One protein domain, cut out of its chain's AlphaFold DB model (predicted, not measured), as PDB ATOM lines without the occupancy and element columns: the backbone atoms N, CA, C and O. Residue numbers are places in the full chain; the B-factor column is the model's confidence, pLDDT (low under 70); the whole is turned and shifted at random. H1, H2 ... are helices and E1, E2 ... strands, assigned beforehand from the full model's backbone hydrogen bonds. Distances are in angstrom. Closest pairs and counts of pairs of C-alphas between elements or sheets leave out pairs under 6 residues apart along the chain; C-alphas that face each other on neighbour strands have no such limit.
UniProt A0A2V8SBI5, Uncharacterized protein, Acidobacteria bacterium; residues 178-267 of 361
ATOM      1  N   VAL A 178     177.668 158.547 173.079       77.19
ATOM      2  CA  VAL A 178     176.812 158.071 174.167       77.19
ATOM      3  C   VAL A 178     176.092 159.261 174.788       77.19
ATOM      4  O   VAL A 178     176.749 160.058 175.468       77.19
ATOM      5  N   PRO A 179     174.777 159.429 174.552       75.31
ATOM      6  CA  PRO A 179     174.000 160.458 175.219       75.31
ATOM      7  C   PRO A 179     173.734 160.035 176.661       75.31
ATOM      8  O   PRO A 179     173.324 158.907 176.911       75.31
ATOM      9  N   PHE A 180     173.925 160.941 177.609       75.00
ATOM     10  CA  PHE A 180     173.553 160.754 179.007       75.00
ATOM     11  C   PHE A 180     172.374 161.651 179.353       75.00
ATOM     12  O   PHE A 180     172.205 162.717 178.773       75.00
ATOM     13  N   THR A 181     171.557 161.254 180.321       76.44
ATOM     14  CA  THR A 181     170.542 162.126 180.929       76.44
ATOM     15  C   THR A 181     170.564 161.931 182.434       76.44
ATOM     16  O   THR A 181     170.319 160.825 182.904       76.44
ATOM     17  N   PHE A 182     170.844 162.989 183.197       70.69
ATOM     18  CA  PHE A 182     170.915 162.914 184.659       70.69
ATOM     19  C   PHE A 182     169.670 163.519 185.307       70.69
ATOM     20  O   PHE A 182     169.298 164.659 185.025       70.69
ATOM     21  N   SER A 183     169.043 162.771 186.217       70.94
ATOM     22  CA  SER A 183     167.849 163.206 186.950       70.94
ATOM     23  C   SER A 183     167.989 162.942 188.448       70.94
ATOM     24  O   SER A 183     168.413 161.869 188.868       70.94
ATOM     25  N   GLY A 184     167.620 163.924 189.276       67.19
ATOM     26  CA  GLY A 184     167.593 163.796 190.739       67.19
ATOM     27  C   GLY A 184     168.940 163.941 191.460       67.19
ATOM     28  O   GLY A 184     168.944 163.977 192.689       67.19
ATOM     29  N   TYR A 185     170.056 164.076 190.740       72.50
ATOM     30  CA  TYR A 185     171.381 164.359 191.308       72.50
ATOM     31  C   TYR A 185     171.715 165.851 191.229       72.50
ATOM     32  O   TYR A 185     171.363 166.528 190.259       72.50
ATOM     33  N   ARG A 186     172.396 166.369 192.253       77.50
ATOM     34  CA  ARG A 186     172.931 167.735 192.270       77.50
ATOM     35  C   ARG A 186     174.280 167.794 191.551       77.50
ATOM     36  O   ARG A 186     174.987 166.795 191.458       77.50
ATOM     37  N   SER A 187     174.662 168.973 191.066       76.25
ATOM     38  CA  SER A 187     175.928 169.165 190.343       76.25
ATOM     39  C   SER A 187     177.157 168.781 191.177       76.25
ATOM     40  O   SER A 187     178.093 168.201 190.642       76.25
ATOM     41  N   ASP A 188     177.140 169.020 192.490       77.31
ATOM     42  CA  ASP A 188     178.215 168.648 193.423       77.31
ATOM     43  C   ASP A 188     178.309 167.135 193.700       77.31
ATOM     44  O   ASP A 188     179.368 166.636 194.086       77.31
ATOM     45  N   GLU A 189     177.218 166.390 193.491       74.38
ATOM     46  CA  GLU A 189     177.203 164.920 193.545       74.38
ATOM     47  C   GLU A 189     177.799 164.314 192.258       74.38
ATOM     48  O   GLU A 189     178.388 163.229 192.292       74.38
ATOM     49  N   LEU A 190     177.677 165.038 191.139       75.62
ATOM     50  CA  LEU A 190     178.126 164.644 189.801       75.62
ATOM     51  C   LEU A 190     179.557 165.102 189.463       75.62
ATOM     52  O   LEU A 190     180.197 164.503 188.600       75.62
ATOM     53  N   SER A 191     180.092 166.112 190.154       70.12
ATOM     54  CA  SER A 191     181.407 166.710 189.857       70.12
ATOM     55  C   SER A 191     182.603 165.780 190.120       70.12
ATOM     56  O   SER A 191     183.687 165.984 189.581       70.12
ATOM     57  N   ALA A 192     182.429 164.733 190.935       77.88
ATOM     58  CA  ALA A 192     183.455 163.717 191.213       77.88
ATOM     59  C   ALA A 192     183.077 162.339 190.649       77.88
ATOM     60  O   ALA A 192     183.321 161.308 191.272       77.88
ATOM     61  N   LEU A 193     182.441 162.329 189.480       83.25
ATOM     62  CA  LEU A 193     182.028 161.108 188.808       83.25
ATOM     63  C   LEU A 193     183.239 160.311 188.311       83.25
ATOM     64  O   LEU A 193     184.143 160.847 187.676       83.25
ATOM     65  N   GLU A 194     183.256 159.014 188.567       85.94
ATOM     66  CA  GLU A 194     184.232 158.057 188.059       85.94
ATOM     67  C   GLU A 194     183.557 157.122 187.064       85.94
ATOM     68  O   GLU A 194     182.435 156.664 187.279       85.94
ATOM     69  N   MET A 195     184.247 156.821 185.969       84.50
ATOM     70  CA  MET A 195     183.779 155.864 184.979       84.50
ATOM     71  C   MET A 195     184.876 154.839 184.729       84.50
ATOM     72  O   MET A 195     186.011 155.192 184.414       84.50
ATOM     73  N   THR A 196     184.533 153.566 184.884       83.25
ATOM     74  CA  THR A 196     185.441 152.447 184.634       83.25
ATOM     75  C   THR A 196     184.853 151.524 183.581       83.25
ATOM     76  O   THR A 196     183.635 151.391 183.477       83.25
ATOM     77  N   ARG A 197     185.720 150.896 182.783       76.06
ATOM     78  CA  ARG A 197     185.334 149.934 181.743       76.06
ATOM     79  C   ARG A 197     185.731 148.515 182.148       76.06
ATOM     80  O   ARG A 197     186.818 148.318 182.689       76.06
ATOM     81  N   SER A 198     184.875 147.545 181.837       71.56
ATOM     82  CA  SER A 198     185.138 146.107 181.918       71.56
ATOM     83  C   SER A 198     184.955 145.464 180.529       71.56
ATOM     84  O   SER A 198     183.902 145.651 179.915       71.56
ATOM     85  N   PRO A 199     185.952 144.731 179.997       73.06
ATOM     86  CA  PRO A 199     187.309 144.591 180.523       73.06
ATOM     87  C   PRO A 199     188.076 145.924 180.493       73.06
ATOM     88  O   PRO A 199     187.786 146.816 179.684       73.06
ATOM     89  N   GLN A 200     189.067 146.052 181.377       73.50
ATOM     90  CA  GLN A 200     189.901 147.249 181.449       73.50
ATOM     91  C   GLN A 200     190.638 147.463 180.120       73.50
ATOM     92  O   GLN A 200     191.152 146.517 179.520       73.50
ATOM     93  N   ALA A 201     190.659 148.708 179.645       74.00
ATOM     94  CA  ALA A 201     191.379 149.055 178.427       74.00
ATOM     95  C   ALA A 201     192.890 148.849 178.620       74.00
ATOM     96  O   ALA A 201     193.432 149.128 179.691       74.00
ATOM     97  N   ALA A 202     193.572 148.359 177.583       71.25
ATOM     98  CA  ALA A 202     195.016 148.162 177.638       71.25
ATOM     99  C   ALA A 202     195.744 149.521 177.733       71.25
ATOM    100  O   ALA A 202     195.344 150.454 177.026       71.25
ATOM    101  N   PRO A 203     196.818 149.643 178.535       68.69
ATOM    102  CA  PRO A 203     197.590 150.878 178.627       68.69
ATOM    103  C   PRO A 203     198.111 151.345 177.259       68.69
ATOM    104  O   PRO A 203     198.652 150.557 176.482       68.69
ATOM    105  N   GLY A 204     197.942 152.628 176.953       59.47
ATOM    106  CA  GLY A 204     198.275 153.266 175.680       59.47
ATOM    107  C   GLY A 204     197.303 152.976 174.529       59.47
ATOM    108  O   GLY A 204     197.511 153.479 173.421       59.47
ATOM    109  N   SER A 205     196.249 152.183 174.748       68.50
ATOM    110  CA  SER A 205     195.278 151.857 173.699       68.50
ATOM    111  C   SER A 205     194.389 153.050 173.329       68.50
ATOM    112  O   SER A 205     194.240 154.019 174.075       68.50
ATOM    113  N   LEU A 206     193.774 152.982 172.145       70.38
ATOM    114  CA  LEU A 206     192.735 153.935 171.741       70.38
ATOM    115  C   LEU A 206     191.546 153.901 172.717       70.38
ATOM    116  O   LEU A 206     191.041 154.955 173.087       70.38
ATOM    117  N   ASP A 207     191.151 152.712 173.178       77.94
ATOM    118  CA  ASP A 207     190.037 152.533 174.114       77.94
ATOM    119  C   ASP A 207     190.300 153.228 175.461       77.94
ATOM    120  O   ASP A 207     189.399 153.843 176.024       77.94
ATOM    121  N   GLU A 208     191.539 153.180 175.968       78.62
ATOM    122  CA  GLU A 208     191.925 153.869 177.208       78.62
ATOM    123  C   GLU A 208     191.853 155.394 177.048       78.62
ATOM    124  O   GLU A 208     191.338 156.093 177.927       78.62
ATOM    125  N   ARG A 209     192.321 155.914 175.906       73.56
ATOM    126  CA  ARG A 209     192.241 157.344 175.577       73.56
ATOM    127  C   ARG A 209     190.793 157.810 175.435       73.56
ATOM    128  O   ARG A 209     190.430 158.830 176.022       73.56
ATOM    129  N   LEU A 210     189.963 157.043 174.724       78.38
ATOM    130  CA  LEU A 210     188.535 157.319 174.573       78.38
ATOM    131  C   LEU A 210     187.808 157.296 175.923       78.38
ATOM    132  O   LEU A 210     187.061 158.223 176.212       78.38
ATOM    133  N   LEU A 211     188.061 156.297 176.777       83.12
ATOM    134  CA  LEU A 211     187.488 156.237 178.127       83.12
ATOM    135  C   LEU A 211     187.906 157.455 178.963       83.12
ATOM    136  O   LEU A 211     187.055 158.114 179.564       83.12
ATOM    137  N   SER A 212     189.202 157.773 178.995       80.19
ATOM    138  CA  SER A 212     189.739 158.883 179.791       80.19
ATOM    139  C   SER A 212     189.139 160.223 179.362       80.19
ATOM    140  O   SER A 212     188.694 161.012 180.199       80.19
ATOM    141  N   ARG A 213     189.055 160.464 178.049       77.25
ATOM    142  CA  ARG A 213     188.465 161.682 177.493       77.25
ATOM    143  C   ARG A 213     186.956 161.727 177.647       77.25
ATOM    144  O   ARG A 213     186.458 162.761 178.069       77.25
ATOM    145  N   GLY A 214     186.241 160.643 177.349       82.12
ATOM    146  CA  GLY A 214     184.794 160.561 177.533       82.12
ATOM    147  C   GLY A 214     184.406 160.855 178.982       82.12
ATOM    148  O   GLY A 214     183.492 161.634 179.232       82.12
ATOM    149  N   THR A 215     185.187 160.349 179.944       85.44
ATOM    150  CA  THR A 215     185.030 160.669 181.373       85.44
ATOM    151  C   THR A 215     185.290 162.148 181.665       85.44
ATOM    152  O   THR A 215     184.515 162.778 182.381       85.44
ATOM    153  N   ALA A 216     186.361 162.727 181.114       81.56
ATOM    154  CA  ALA A 216     186.688 164.140 181.310       81.56
ATOM    155  C   ALA A 216     185.639 165.080 180.692       81.56
ATOM    156  O   ALA A 216     185.224 166.031 181.346       81.56
ATOM    157  N   MET A 217     185.175 164.791 179.473       79.81
ATOM    158  CA  MET A 217     184.114 165.540 178.795       79.81
ATOM    159  C   MET A 217     182.796 165.448 179.557       79.81
ATOM    160  O   MET A 217     182.100 166.450 179.687       79.81
ATOM    161  N   LEU A 218     182.470 164.265 180.087       84.94
ATOM    162  CA  LEU A 218     181.269 164.069 180.888       84.94
ATOM    163  C   LEU A 218     181.328 164.934 182.149       84.94
ATOM    164  O   LEU A 218     180.384 165.667 182.418       84.94
ATOM    165  N   ARG A 219     182.458 164.922 182.869       84.00
ATOM    166  CA  ARG A 219     182.678 165.796 184.035       84.00
ATOM    167  C   ARG A 219     182.570 167.272 183.670       84.00
ATOM    168  O   ARG A 219     181.793 167.980 184.289       84.00
ATOM    169  N   GLU A 220     183.274 167.718 182.632       84.12
ATOM    170  CA  GLU A 220     183.257 169.120 182.199       84.12
ATOM    171  C   GLU A 220     181.843 169.584 181.818       84.12
ATOM    172  O   GLU A 220     181.425 170.691 182.158       84.12
ATOM    173  N   ALA A 221     181.087 168.743 181.112       84.12
ATOM    174  CA  ALA A 221     179.716 169.048 180.736       84.12
ATOM    175  C   ALA A 221     178.790 169.141 181.959       84.12
ATOM    176  O   ALA A 221     177.967 170.057 182.044       84.12
ATOM    177  N   LEU A 222     178.958 168.234 182.923       83.69
ATOM    178  CA  LEU A 222     178.220 168.233 184.185       83.69
ATOM    179  C   LEU A 222     178.579 169.438 185.066       83.69
ATOM    180  O   LEU A 222     177.676 170.072 185.611       83.69
ATOM    181  N   ASP A 223     179.855 169.821 185.125       83.00
ATOM    182  CA  ASP A 223     180.335 171.021 185.823       83.00
ATOM    183  C   ASP A 223     179.755 172.305 185.206       83.00
ATOM    184  O   ASP A 223     179.435 173.259 185.915       83.00
ATOM    185  N   LYS A 224     179.534 172.318 183.883       83.12
ATOM    186  CA  LYS A 224     178.823 173.393 183.162       83.12
ATOM    187  C   LYS A 224     177.297 173.335 183.316       83.12
ATOM    188  O   LYS A 224     176.595 174.149 182.717       83.12
ATOM    189  N   GLY A 225     176.764 172.385 184.085       79.69
ATOM    190  CA  GLY A 225     175.331 172.231 184.334       79.69
ATOM    191  C   GLY A 225     174.540 171.641 183.162       79.69
ATOM    192  O   GLY A 225     173.313 171.772 183.129       79.69
ATOM    193  N   GLN A 226     175.199 170.997 182.192       81.56
ATOM    194  CA  GLN A 226     174.497 170.315 181.104       81.56
ATOM    195  C   GLN A 226     173.759 169.087 181.644       81.56
ATOM    196  O   GLN A 226     174.355 168.189 182.232       81.56
ATOM    197  N   LYS A 227     172.443 169.030 181.420       67.75
ATOM    198  CA  LYS A 227     171.595 167.919 181.892       67.75
ATOM    199  C   LYS A 227     171.646 166.681 180.997       67.75
ATOM    200  O   LYS A 227     171.357 165.584 181.474       67.75
ATOM    201  N   ALA A 228     171.985 166.873 179.721       78.00
ATOM    202  CA  ALA A 228     171.995 165.820 178.715       78.00
ATOM    203  C   ALA A 228     173.261 165.858 177.833       78.00
ATOM    204  O   ALA A 228     173.180 166.250 176.667       78.00
ATOM    205  N   PRO A 229     174.449 165.553 178.387       82.75
ATOM    206  CA  PRO A 229     175.688 165.567 177.620       82.75
ATOM    207  C   PRO A 229     175.842 164.310 176.761       82.75
ATOM    208  O   PRO A 229     175.473 163.216 177.179       82.75
ATOM    209  N   THR A 230     176.469 164.453 175.596       82.19
ATOM    210  CA  THR A 230     176.873 163.324 174.746       82.19
ATOM    211  C   THR A 230     178.389 163.215 174.754       82.19
ATOM    212  O   THR A 230     179.074 164.205 174.499       82.19
ATOM    213  N   VAL A 231     178.924 162.027 175.040       83.94
ATOM    214  CA  VAL A 231     180.377 161.797 175.085       83.94
ATOM    215  C   VAL A 231     180.790 160.576 174.266       83.94
ATOM    216  O   VAL A 231     180.033 159.609 174.195       83.94
ATOM    217  N   PRO A 232     181.979 160.587 173.641       82.94
ATOM    218  CA  PRO A 232     182.474 159.435 172.904       82.94
ATOM    219  C   PRO A 232     182.982 158.347 173.859       82.94
ATOM    220  O   PRO A 232     183.848 158.616 174.692       82.94
ATOM    221  N   LEU A 233     182.492 157.113 173.715       80.94
ATOM    222  CA  LEU A 233     182.977 155.941 174.454       80.94
ATOM    223  C   LEU A 233     183.198 154.744 173.523       80.94
ATOM    224  O   LEU A 233     182.445 154.573 172.562       80.94
ATOM    225  N   PRO A 234     184.201 153.888 173.784       82.69
ATOM    226  CA  PRO A 234     184.354 152.656 173.031       82.69
ATOM    227  C   PRO A 234     183.259 151.638 173.372       82.69
ATOM    228  O   PRO A 234     182.668 151.707 174.453       82.69
ATOM    229  N   PRO A 235     182.980 150.652 172.508       74.56
ATOM    230  CA  PRO A 235     182.132 149.532 172.885       74.56
ATOM    231  C   PRO A 235     182.657 148.827 174.141       74.56
ATOM    232  O   PRO A 235     183.871 148.733 174.367       74.56
ATOM    233  N   GLY A 236     181.748 148.350 174.984       69.06
ATOM    234  CA  GLY A 236     182.093 147.641 176.216       69.06
ATOM    235  C   GLY A 236     181.117 147.889 177.357       69.06
ATOM    236  O   GLY A 236     180.108 148.576 177.204       69.06
ATOM    237  N   LEU A 237     181.431 147.315 178.514       64.38
ATOM    238  CA  LEU A 237     180.650 147.482 179.733       64.38
ATOM    239  C   LEU A 237     181.293 148.546 180.609       64.38
ATOM    240  O   LEU A 237     182.511 148.573 180.778       64.38
ATOM    241  N   TYR A 238     180.466 149.409 181.178       74.19
ATOM    242  CA  TYR A 238     180.894 150.549 181.968       74.19
ATOM    243  C   TYR A 238     180.240 150.530 183.332       74.19
ATOM    244  O   TYR A 238     179.101 150.089 183.475       74.19
ATOM    245  N   ARG A 239     180.948 151.068 184.321       75.62
ATOM    246  CA  ARG A 239     180.425 151.373 185.647       75.62
ATOM    247  C   ARG A 239     180.680 152.841 185.953       75.62
ATOM    248  O   ARG A 239     181.817 153.302 185.910       75.62
ATOM    249  N   LEU A 240     179.607 153.552 186.252       77.38
ATOM    250  CA  LEU A 240     179.559 154.958 186.600       77.38
ATOM    251  C   LEU A 240     179.356 155.082 188.108       77.38
ATOM    252  O   LEU A 240     178.347 154.607 188.628       77.38
ATOM    253  N   LYS A 241     180.290 155.719 188.803       80.62
ATOM    254  CA  LYS A 241     180.204 155.993 190.238       80.62
ATOM    255  C   LYS A 241     180.202 157.491 190.481       80.62
ATOM    256  O   LYS A 241     180.949 158.211 189.835       80.62
ATOM    257  N   GLY A 242     179.367 157.968 191.393       77.44
ATOM    258  CA  GLY A 242     179.425 159.349 191.864       77.44
ATOM    259  C   GLY A 242     180.485 159.538 192.943       77.44
ATOM    260  O   GLY A 242     181.246 158.627 193.279       77.44
ATOM    261  N   ARG A 243     180.489 160.732 193.539       80.56
ATOM    262  CA  ARG A 243     181.342 161.054 194.689       80.56
ATOM    263  C   ARG A 243     181.152 160.041 195.828       80.56
ATOM    264  O   ARG A 243     180.036 159.581 196.075       80.56
ATOM    265  N   ALA A 244     182.212 159.758 196.587       72.62
ATOM    266  CA  ALA A 244     182.114 158.965 197.814       72.62
ATOM    267  C   ALA A 244     181.006 159.505 198.744       72.62
ATOM    268  O   ALA A 244     180.990 160.693 199.072       72.62
ATOM    269  N   GLY A 245     180.077 158.630 199.145       66.25
ATOM    270  CA  GLY A 245     178.891 158.980 199.941       66.25
ATOM    271  C   GLY A 245     177.617 159.253 199.128       66.25
ATOM    272  O   GLY A 245     176.555 159.402 199.725       66.25
ATOM    273  N   THR A 246     177.695 159.286 197.794       69.94
ATOM    274  CA  THR A 246     176.515 159.328 196.912       69.94
ATOM    275  C   THR A 246     176.004 157.919 196.599       69.94
ATOM    276  O   THR A 246     176.744 156.941 196.683       69.94
ATOM    277  N   ASP A 247     174.728 157.810 196.226       65.88
ATOM    278  CA  ASP A 247     174.065 156.559 195.822       65.88
ATOM    279  C   ASP A 247     174.223 156.235 194.321       65.88
ATOM    280  O   ASP A 247     173.641 155.267 193.805       65.88
ATOM    281  N   LEU A 248     175.012 157.044 193.608       67.75
ATOM    282  CA  LEU A 248     175.297 156.854 192.195       67.75
ATOM    283  C   LEU A 248     176.344 155.749 192.020       67.75
ATOM    284  O   LEU A 248     177.540 155.970 192.179       67.75
ATOM    285  N   ASP A 249     175.872 154.561 191.665       71.00
ATOM    286  CA  ASP A 249     176.685 153.429 191.223       71.00
ATOM    287  C   ASP A 249     175.860 152.630 190.210       71.00
ATOM    288  O   ASP A 249     174.863 151.996 190.576       71.00
ATOM    289  N   ARG A 250     176.170 152.773 188.919       63.06
ATOM    290  CA  ARG A 250     175.356 152.237 187.818       63.06
ATOM    291  C   ARG A 250     176.231 151.593 186.763       63.06
ATOM    292  O   ARG A 250     177.240 152.166 186.373       63.06
ATOM    293  N   SER A 251     175.801 150.444 186.262       64.56
ATOM    294  CA  SER A 251     176.436 149.800 185.117       64.56
ATOM    295  C   SER A 251     175.616 150.025 183.850       64.56
ATOM    296  O   SER A 251     174.388 150.027 183.908       64.56
ATOM    297  N   PHE A 252     176.284 150.203 182.714       61.53
ATOM    298  CA  PHE A 252     175.648 150.307 181.400       61.53
ATOM    299  C   PHE A 252     176.528 149.670 180.320       61.53
ATOM    300  O   PHE A 252     177.730 149.484 180.509       61.53
ATOM    301  N   ALA A 253     175.923 149.323 179.187       64.38
ATOM    302  CA  ALA A 253     176.614 148.734 178.048       64.38
ATOM    303  C   ALA A 253     176.627 149.716 176.875       64.38
ATOM    304  O   ALA A 253     175.611 150.330 176.564       64.38
ATOM    305  N   VAL A 254     177.773 149.823 176.209       65.81
ATOM    306  CA  VAL A 254     177.913 150.497 174.919       65.81
ATOM    307  C   VAL A 254     178.018 149.402 173.859       65.81
ATOM    308  O   VAL A 254     179.061 148.742 173.786       65.81
ATOM    309  N   PRO A 255     176.951 149.134 173.085       60.75
ATOM    310  CA  PRO A 255     176.975 148.099 172.061       60.75
ATOM    311  C   PRO A 255     177.927 148.422 170.904       60.75
ATOM    312  O   PRO A 255     178.292 149.568 170.640       60.75
ATOM    313  N   GLU A 256     178.296 147.379 170.162       63.22
ATOM    314  CA  GLU A 256     179.070 147.510 168.925       63.22
ATOM    315  C   GLU A 256     178.233 148.026 167.741       63.22
ATOM    316  O   GLU A 256     178.810 148.431 166.735       63.22
ATOM    317  N   VAL A 257     176.898 148.048 167.846       58.59
ATOM    318  CA  VAL A 257     175.975 148.509 166.787       58.59
ATOM    319  C   VAL A 257     175.705 150.024 166.838       58.59
ATOM    320  O   VAL A 257     176.070 150.694 167.800       58.59
ATOM    321  N   SER A 258     175.145 150.572 165.752       51.50
ATOM    322  CA  SER A 258     175.156 152.004 165.400       51.50
ATOM    323  C   SER A 258     174.232 152.916 166.206       51.50
ATOM    324  O   SER A 258     174.603 154.067 166.429       51.50
ATOM    325  N   ASP A 259     173.075 152.428 166.651       52.50
ATOM    326  CA  ASP A 259     172.087 153.248 167.355       52.50
ATOM    327  C   ASP A 259     172.152 152.958 168.851       52.50
ATOM    328  O   ASP A 259     171.919 151.830 169.294       52.50
ATOM    329  N   LEU A 260     172.531 153.975 169.623       49.84
ATOM    330  CA  LEU A 260     172.705 153.862 171.062       49.84
ATOM    331  C   LEU A 260     171.615 154.657 171.778       49.84
ATOM    332  O   LEU A 260     171.569 155.885 171.683       49.84
ATOM    333  N   ASP A 261     170.751 153.942 172.497       50.09
ATOM    334  CA  ASP A 261     169.759 154.549 173.384       50.09
ATOM    335  C   ASP A 261     170.457 155.413 174.450       50.09
ATOM    336  O   ASP A 261     171.523 155.038 174.951       50.09
ATOM    337  N   PRO A 262     169.875 156.559 174.844       54.00
ATOM    338  CA  PRO A 262     170.459 157.404 175.875       54.00
ATOM    339  C   PRO A 262     170.628 156.647 177.197       54.00
ATOM    340  O   PRO A 262     169.715 155.984 177.688       54.00
ATOM    341  N   VAL A 263     171.792 156.812 177.821       57.00
ATOM    342  CA  VAL A 263     172.077 156.335 179.174       57.00
ATOM    343  C   VAL A 263     171.368 157.255 180.165       57.00
ATOM    344  O   VAL A 263     171.845 158.339 180.510       57.00
ATOM    345  N   VAL A 264     170.197 156.824 180.627       56.47
ATOM    346  CA  VAL A 264     169.414 157.557 181.626       56.47
ATOM    347  C   VAL A 264     169.900 157.193 183.032       56.47
ATOM    348  O   VAL A 264     169.855 156.040 183.454       56.47
ATOM    349  N   VAL A 265     170.375 158.196 183.770       60.16
ATOM    350  CA  VAL A 265     170.939 158.082 185.118       60.16
ATOM    351  C   VAL A 265     170.037 158.825 186.101       60.16
ATOM    352  O   VAL A 265     170.170 160.030 186.324       60.16
ATOM    353  N   GLU A 266     169.111 158.095 186.720       56.56
ATOM    354  CA  GLU A 266     168.193 158.655 187.716       56.56
ATOM    355  C   GLU A 266     168.610 158.334 189.160       56.56
ATOM    356  O   GLU A 266     169.136 157.251 189.464       56.56
ATOM    357  N   ARG A 267     168.371 159.286 190.072       51.38
ATOM    358  CA  ARG A 267     168.542 159.075 191.514       51.38
ATOM    359  C   ARG A 267     167.521 158.074 192.023       51.38
ATOM    360  O   ARG A 267     166.333 158.154 191.699       51.38
TER     361      ARG A 267
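What this domain is: This is residues 178 to 267 of the 361 residues of an uncharacterized protein of Acidobacteria bacterium (UniProt A0A2V8SBI5). Two small sheets of three strands, E3 E1 E6 and E2 E4 E5, form the walls of an incomplete shell, and the long helix H2 closes its open side, packed on E3 and on E2. E5 and E6 come near each other where the two sheets meet, without pairing, and the short helix H1 sits by the last residues of H2. The printed part has 90 residues, with two named helices and six named strands in the order E1 H1 E2 H2 E3 E4 E5 E6. The sheet E3 E1 E6 is mixed and E2 E4 E5 is antiparallel; the class is mixed, helices and strands. The whole is compact and rounded, with a radius of gyration of the C-alphas of 12.5 A and spans of 32 by 27 by 21 A.

How they stand to each other: Start at E1, residues 178 to 183, the inner strand between E3, residues 230 to 233, and E6, residues 263 to 266. Its pairing is staggered: residues 178 to 179 pair with E3, antiparallel, with N 178 and O 231 2.8 A apart, and residues 180 to 183 with E6, parallel, with N 181 and O 263 at 2.9 A. Next look at H1, residues 187 to 190, on neither sheet. E2, residues 194 to 198, is antiparallel to E4, residues 236 to 241, with N 196 and O 239 at 2.9 A. E4 makes a hairpin with E5, residues 249 to 254, with N 240 and O 250 at 2.7 A; this sheet is only just strongly twisted, up to 4.3 A off its plane. H2, residues 206 to 223, is on the first sheet at a height of 7.5 A, two layers with the helix on one face, over E1 and only just over E3, on which 3 of its C-alphas fall; the closest C-alphas of H2 and E3, Gly 214 and Val 231, are 5.2 A apart. H2 is also on the second sheet, over E2, at a height of 9.5 A; the C-alphas of Met 195 and Thr 215 are closest, 6.1 A apart. With residues 219 to 223 alone H2 touches H1, closest at the C-alphas of Ser 187 and Asp 223, 6.6 A. The closest C-alphas of E5 and E6, Phe 252 and Val 263, are 7.4 A apart, while E2 and E3 are apart. In H2 every O i to N i+4 pair is within hydrogen-bond range; H1 is too short for one.

Where its parts are: Find C-alpha 178 at (176.812, 158.071, 174.167), where E1 begins its 16.4 A. H1 measures 5.1 A and E2 13.5 A. H2 starts at C-alpha 206, (192.735, 153.935, 171.741), and runs 25.4 A. E3 spans 9.6 A, E4 16.4 A and E5 16.6 A; E6 spans 9.7 A and ends at C-alpha 266, (168.193, 158.655, 187.716).

The domain as a whole: The two C-alphas farthest apart, Gly 184 and Gly 204, are 35.8 A apart. The printed part has no cut, and no link between named elements is long. The mean pLDDT of the printed part is 72.8; look for values under 70 at 29 residues, among them 203 to 205, 245 to 248 and 250 to 267.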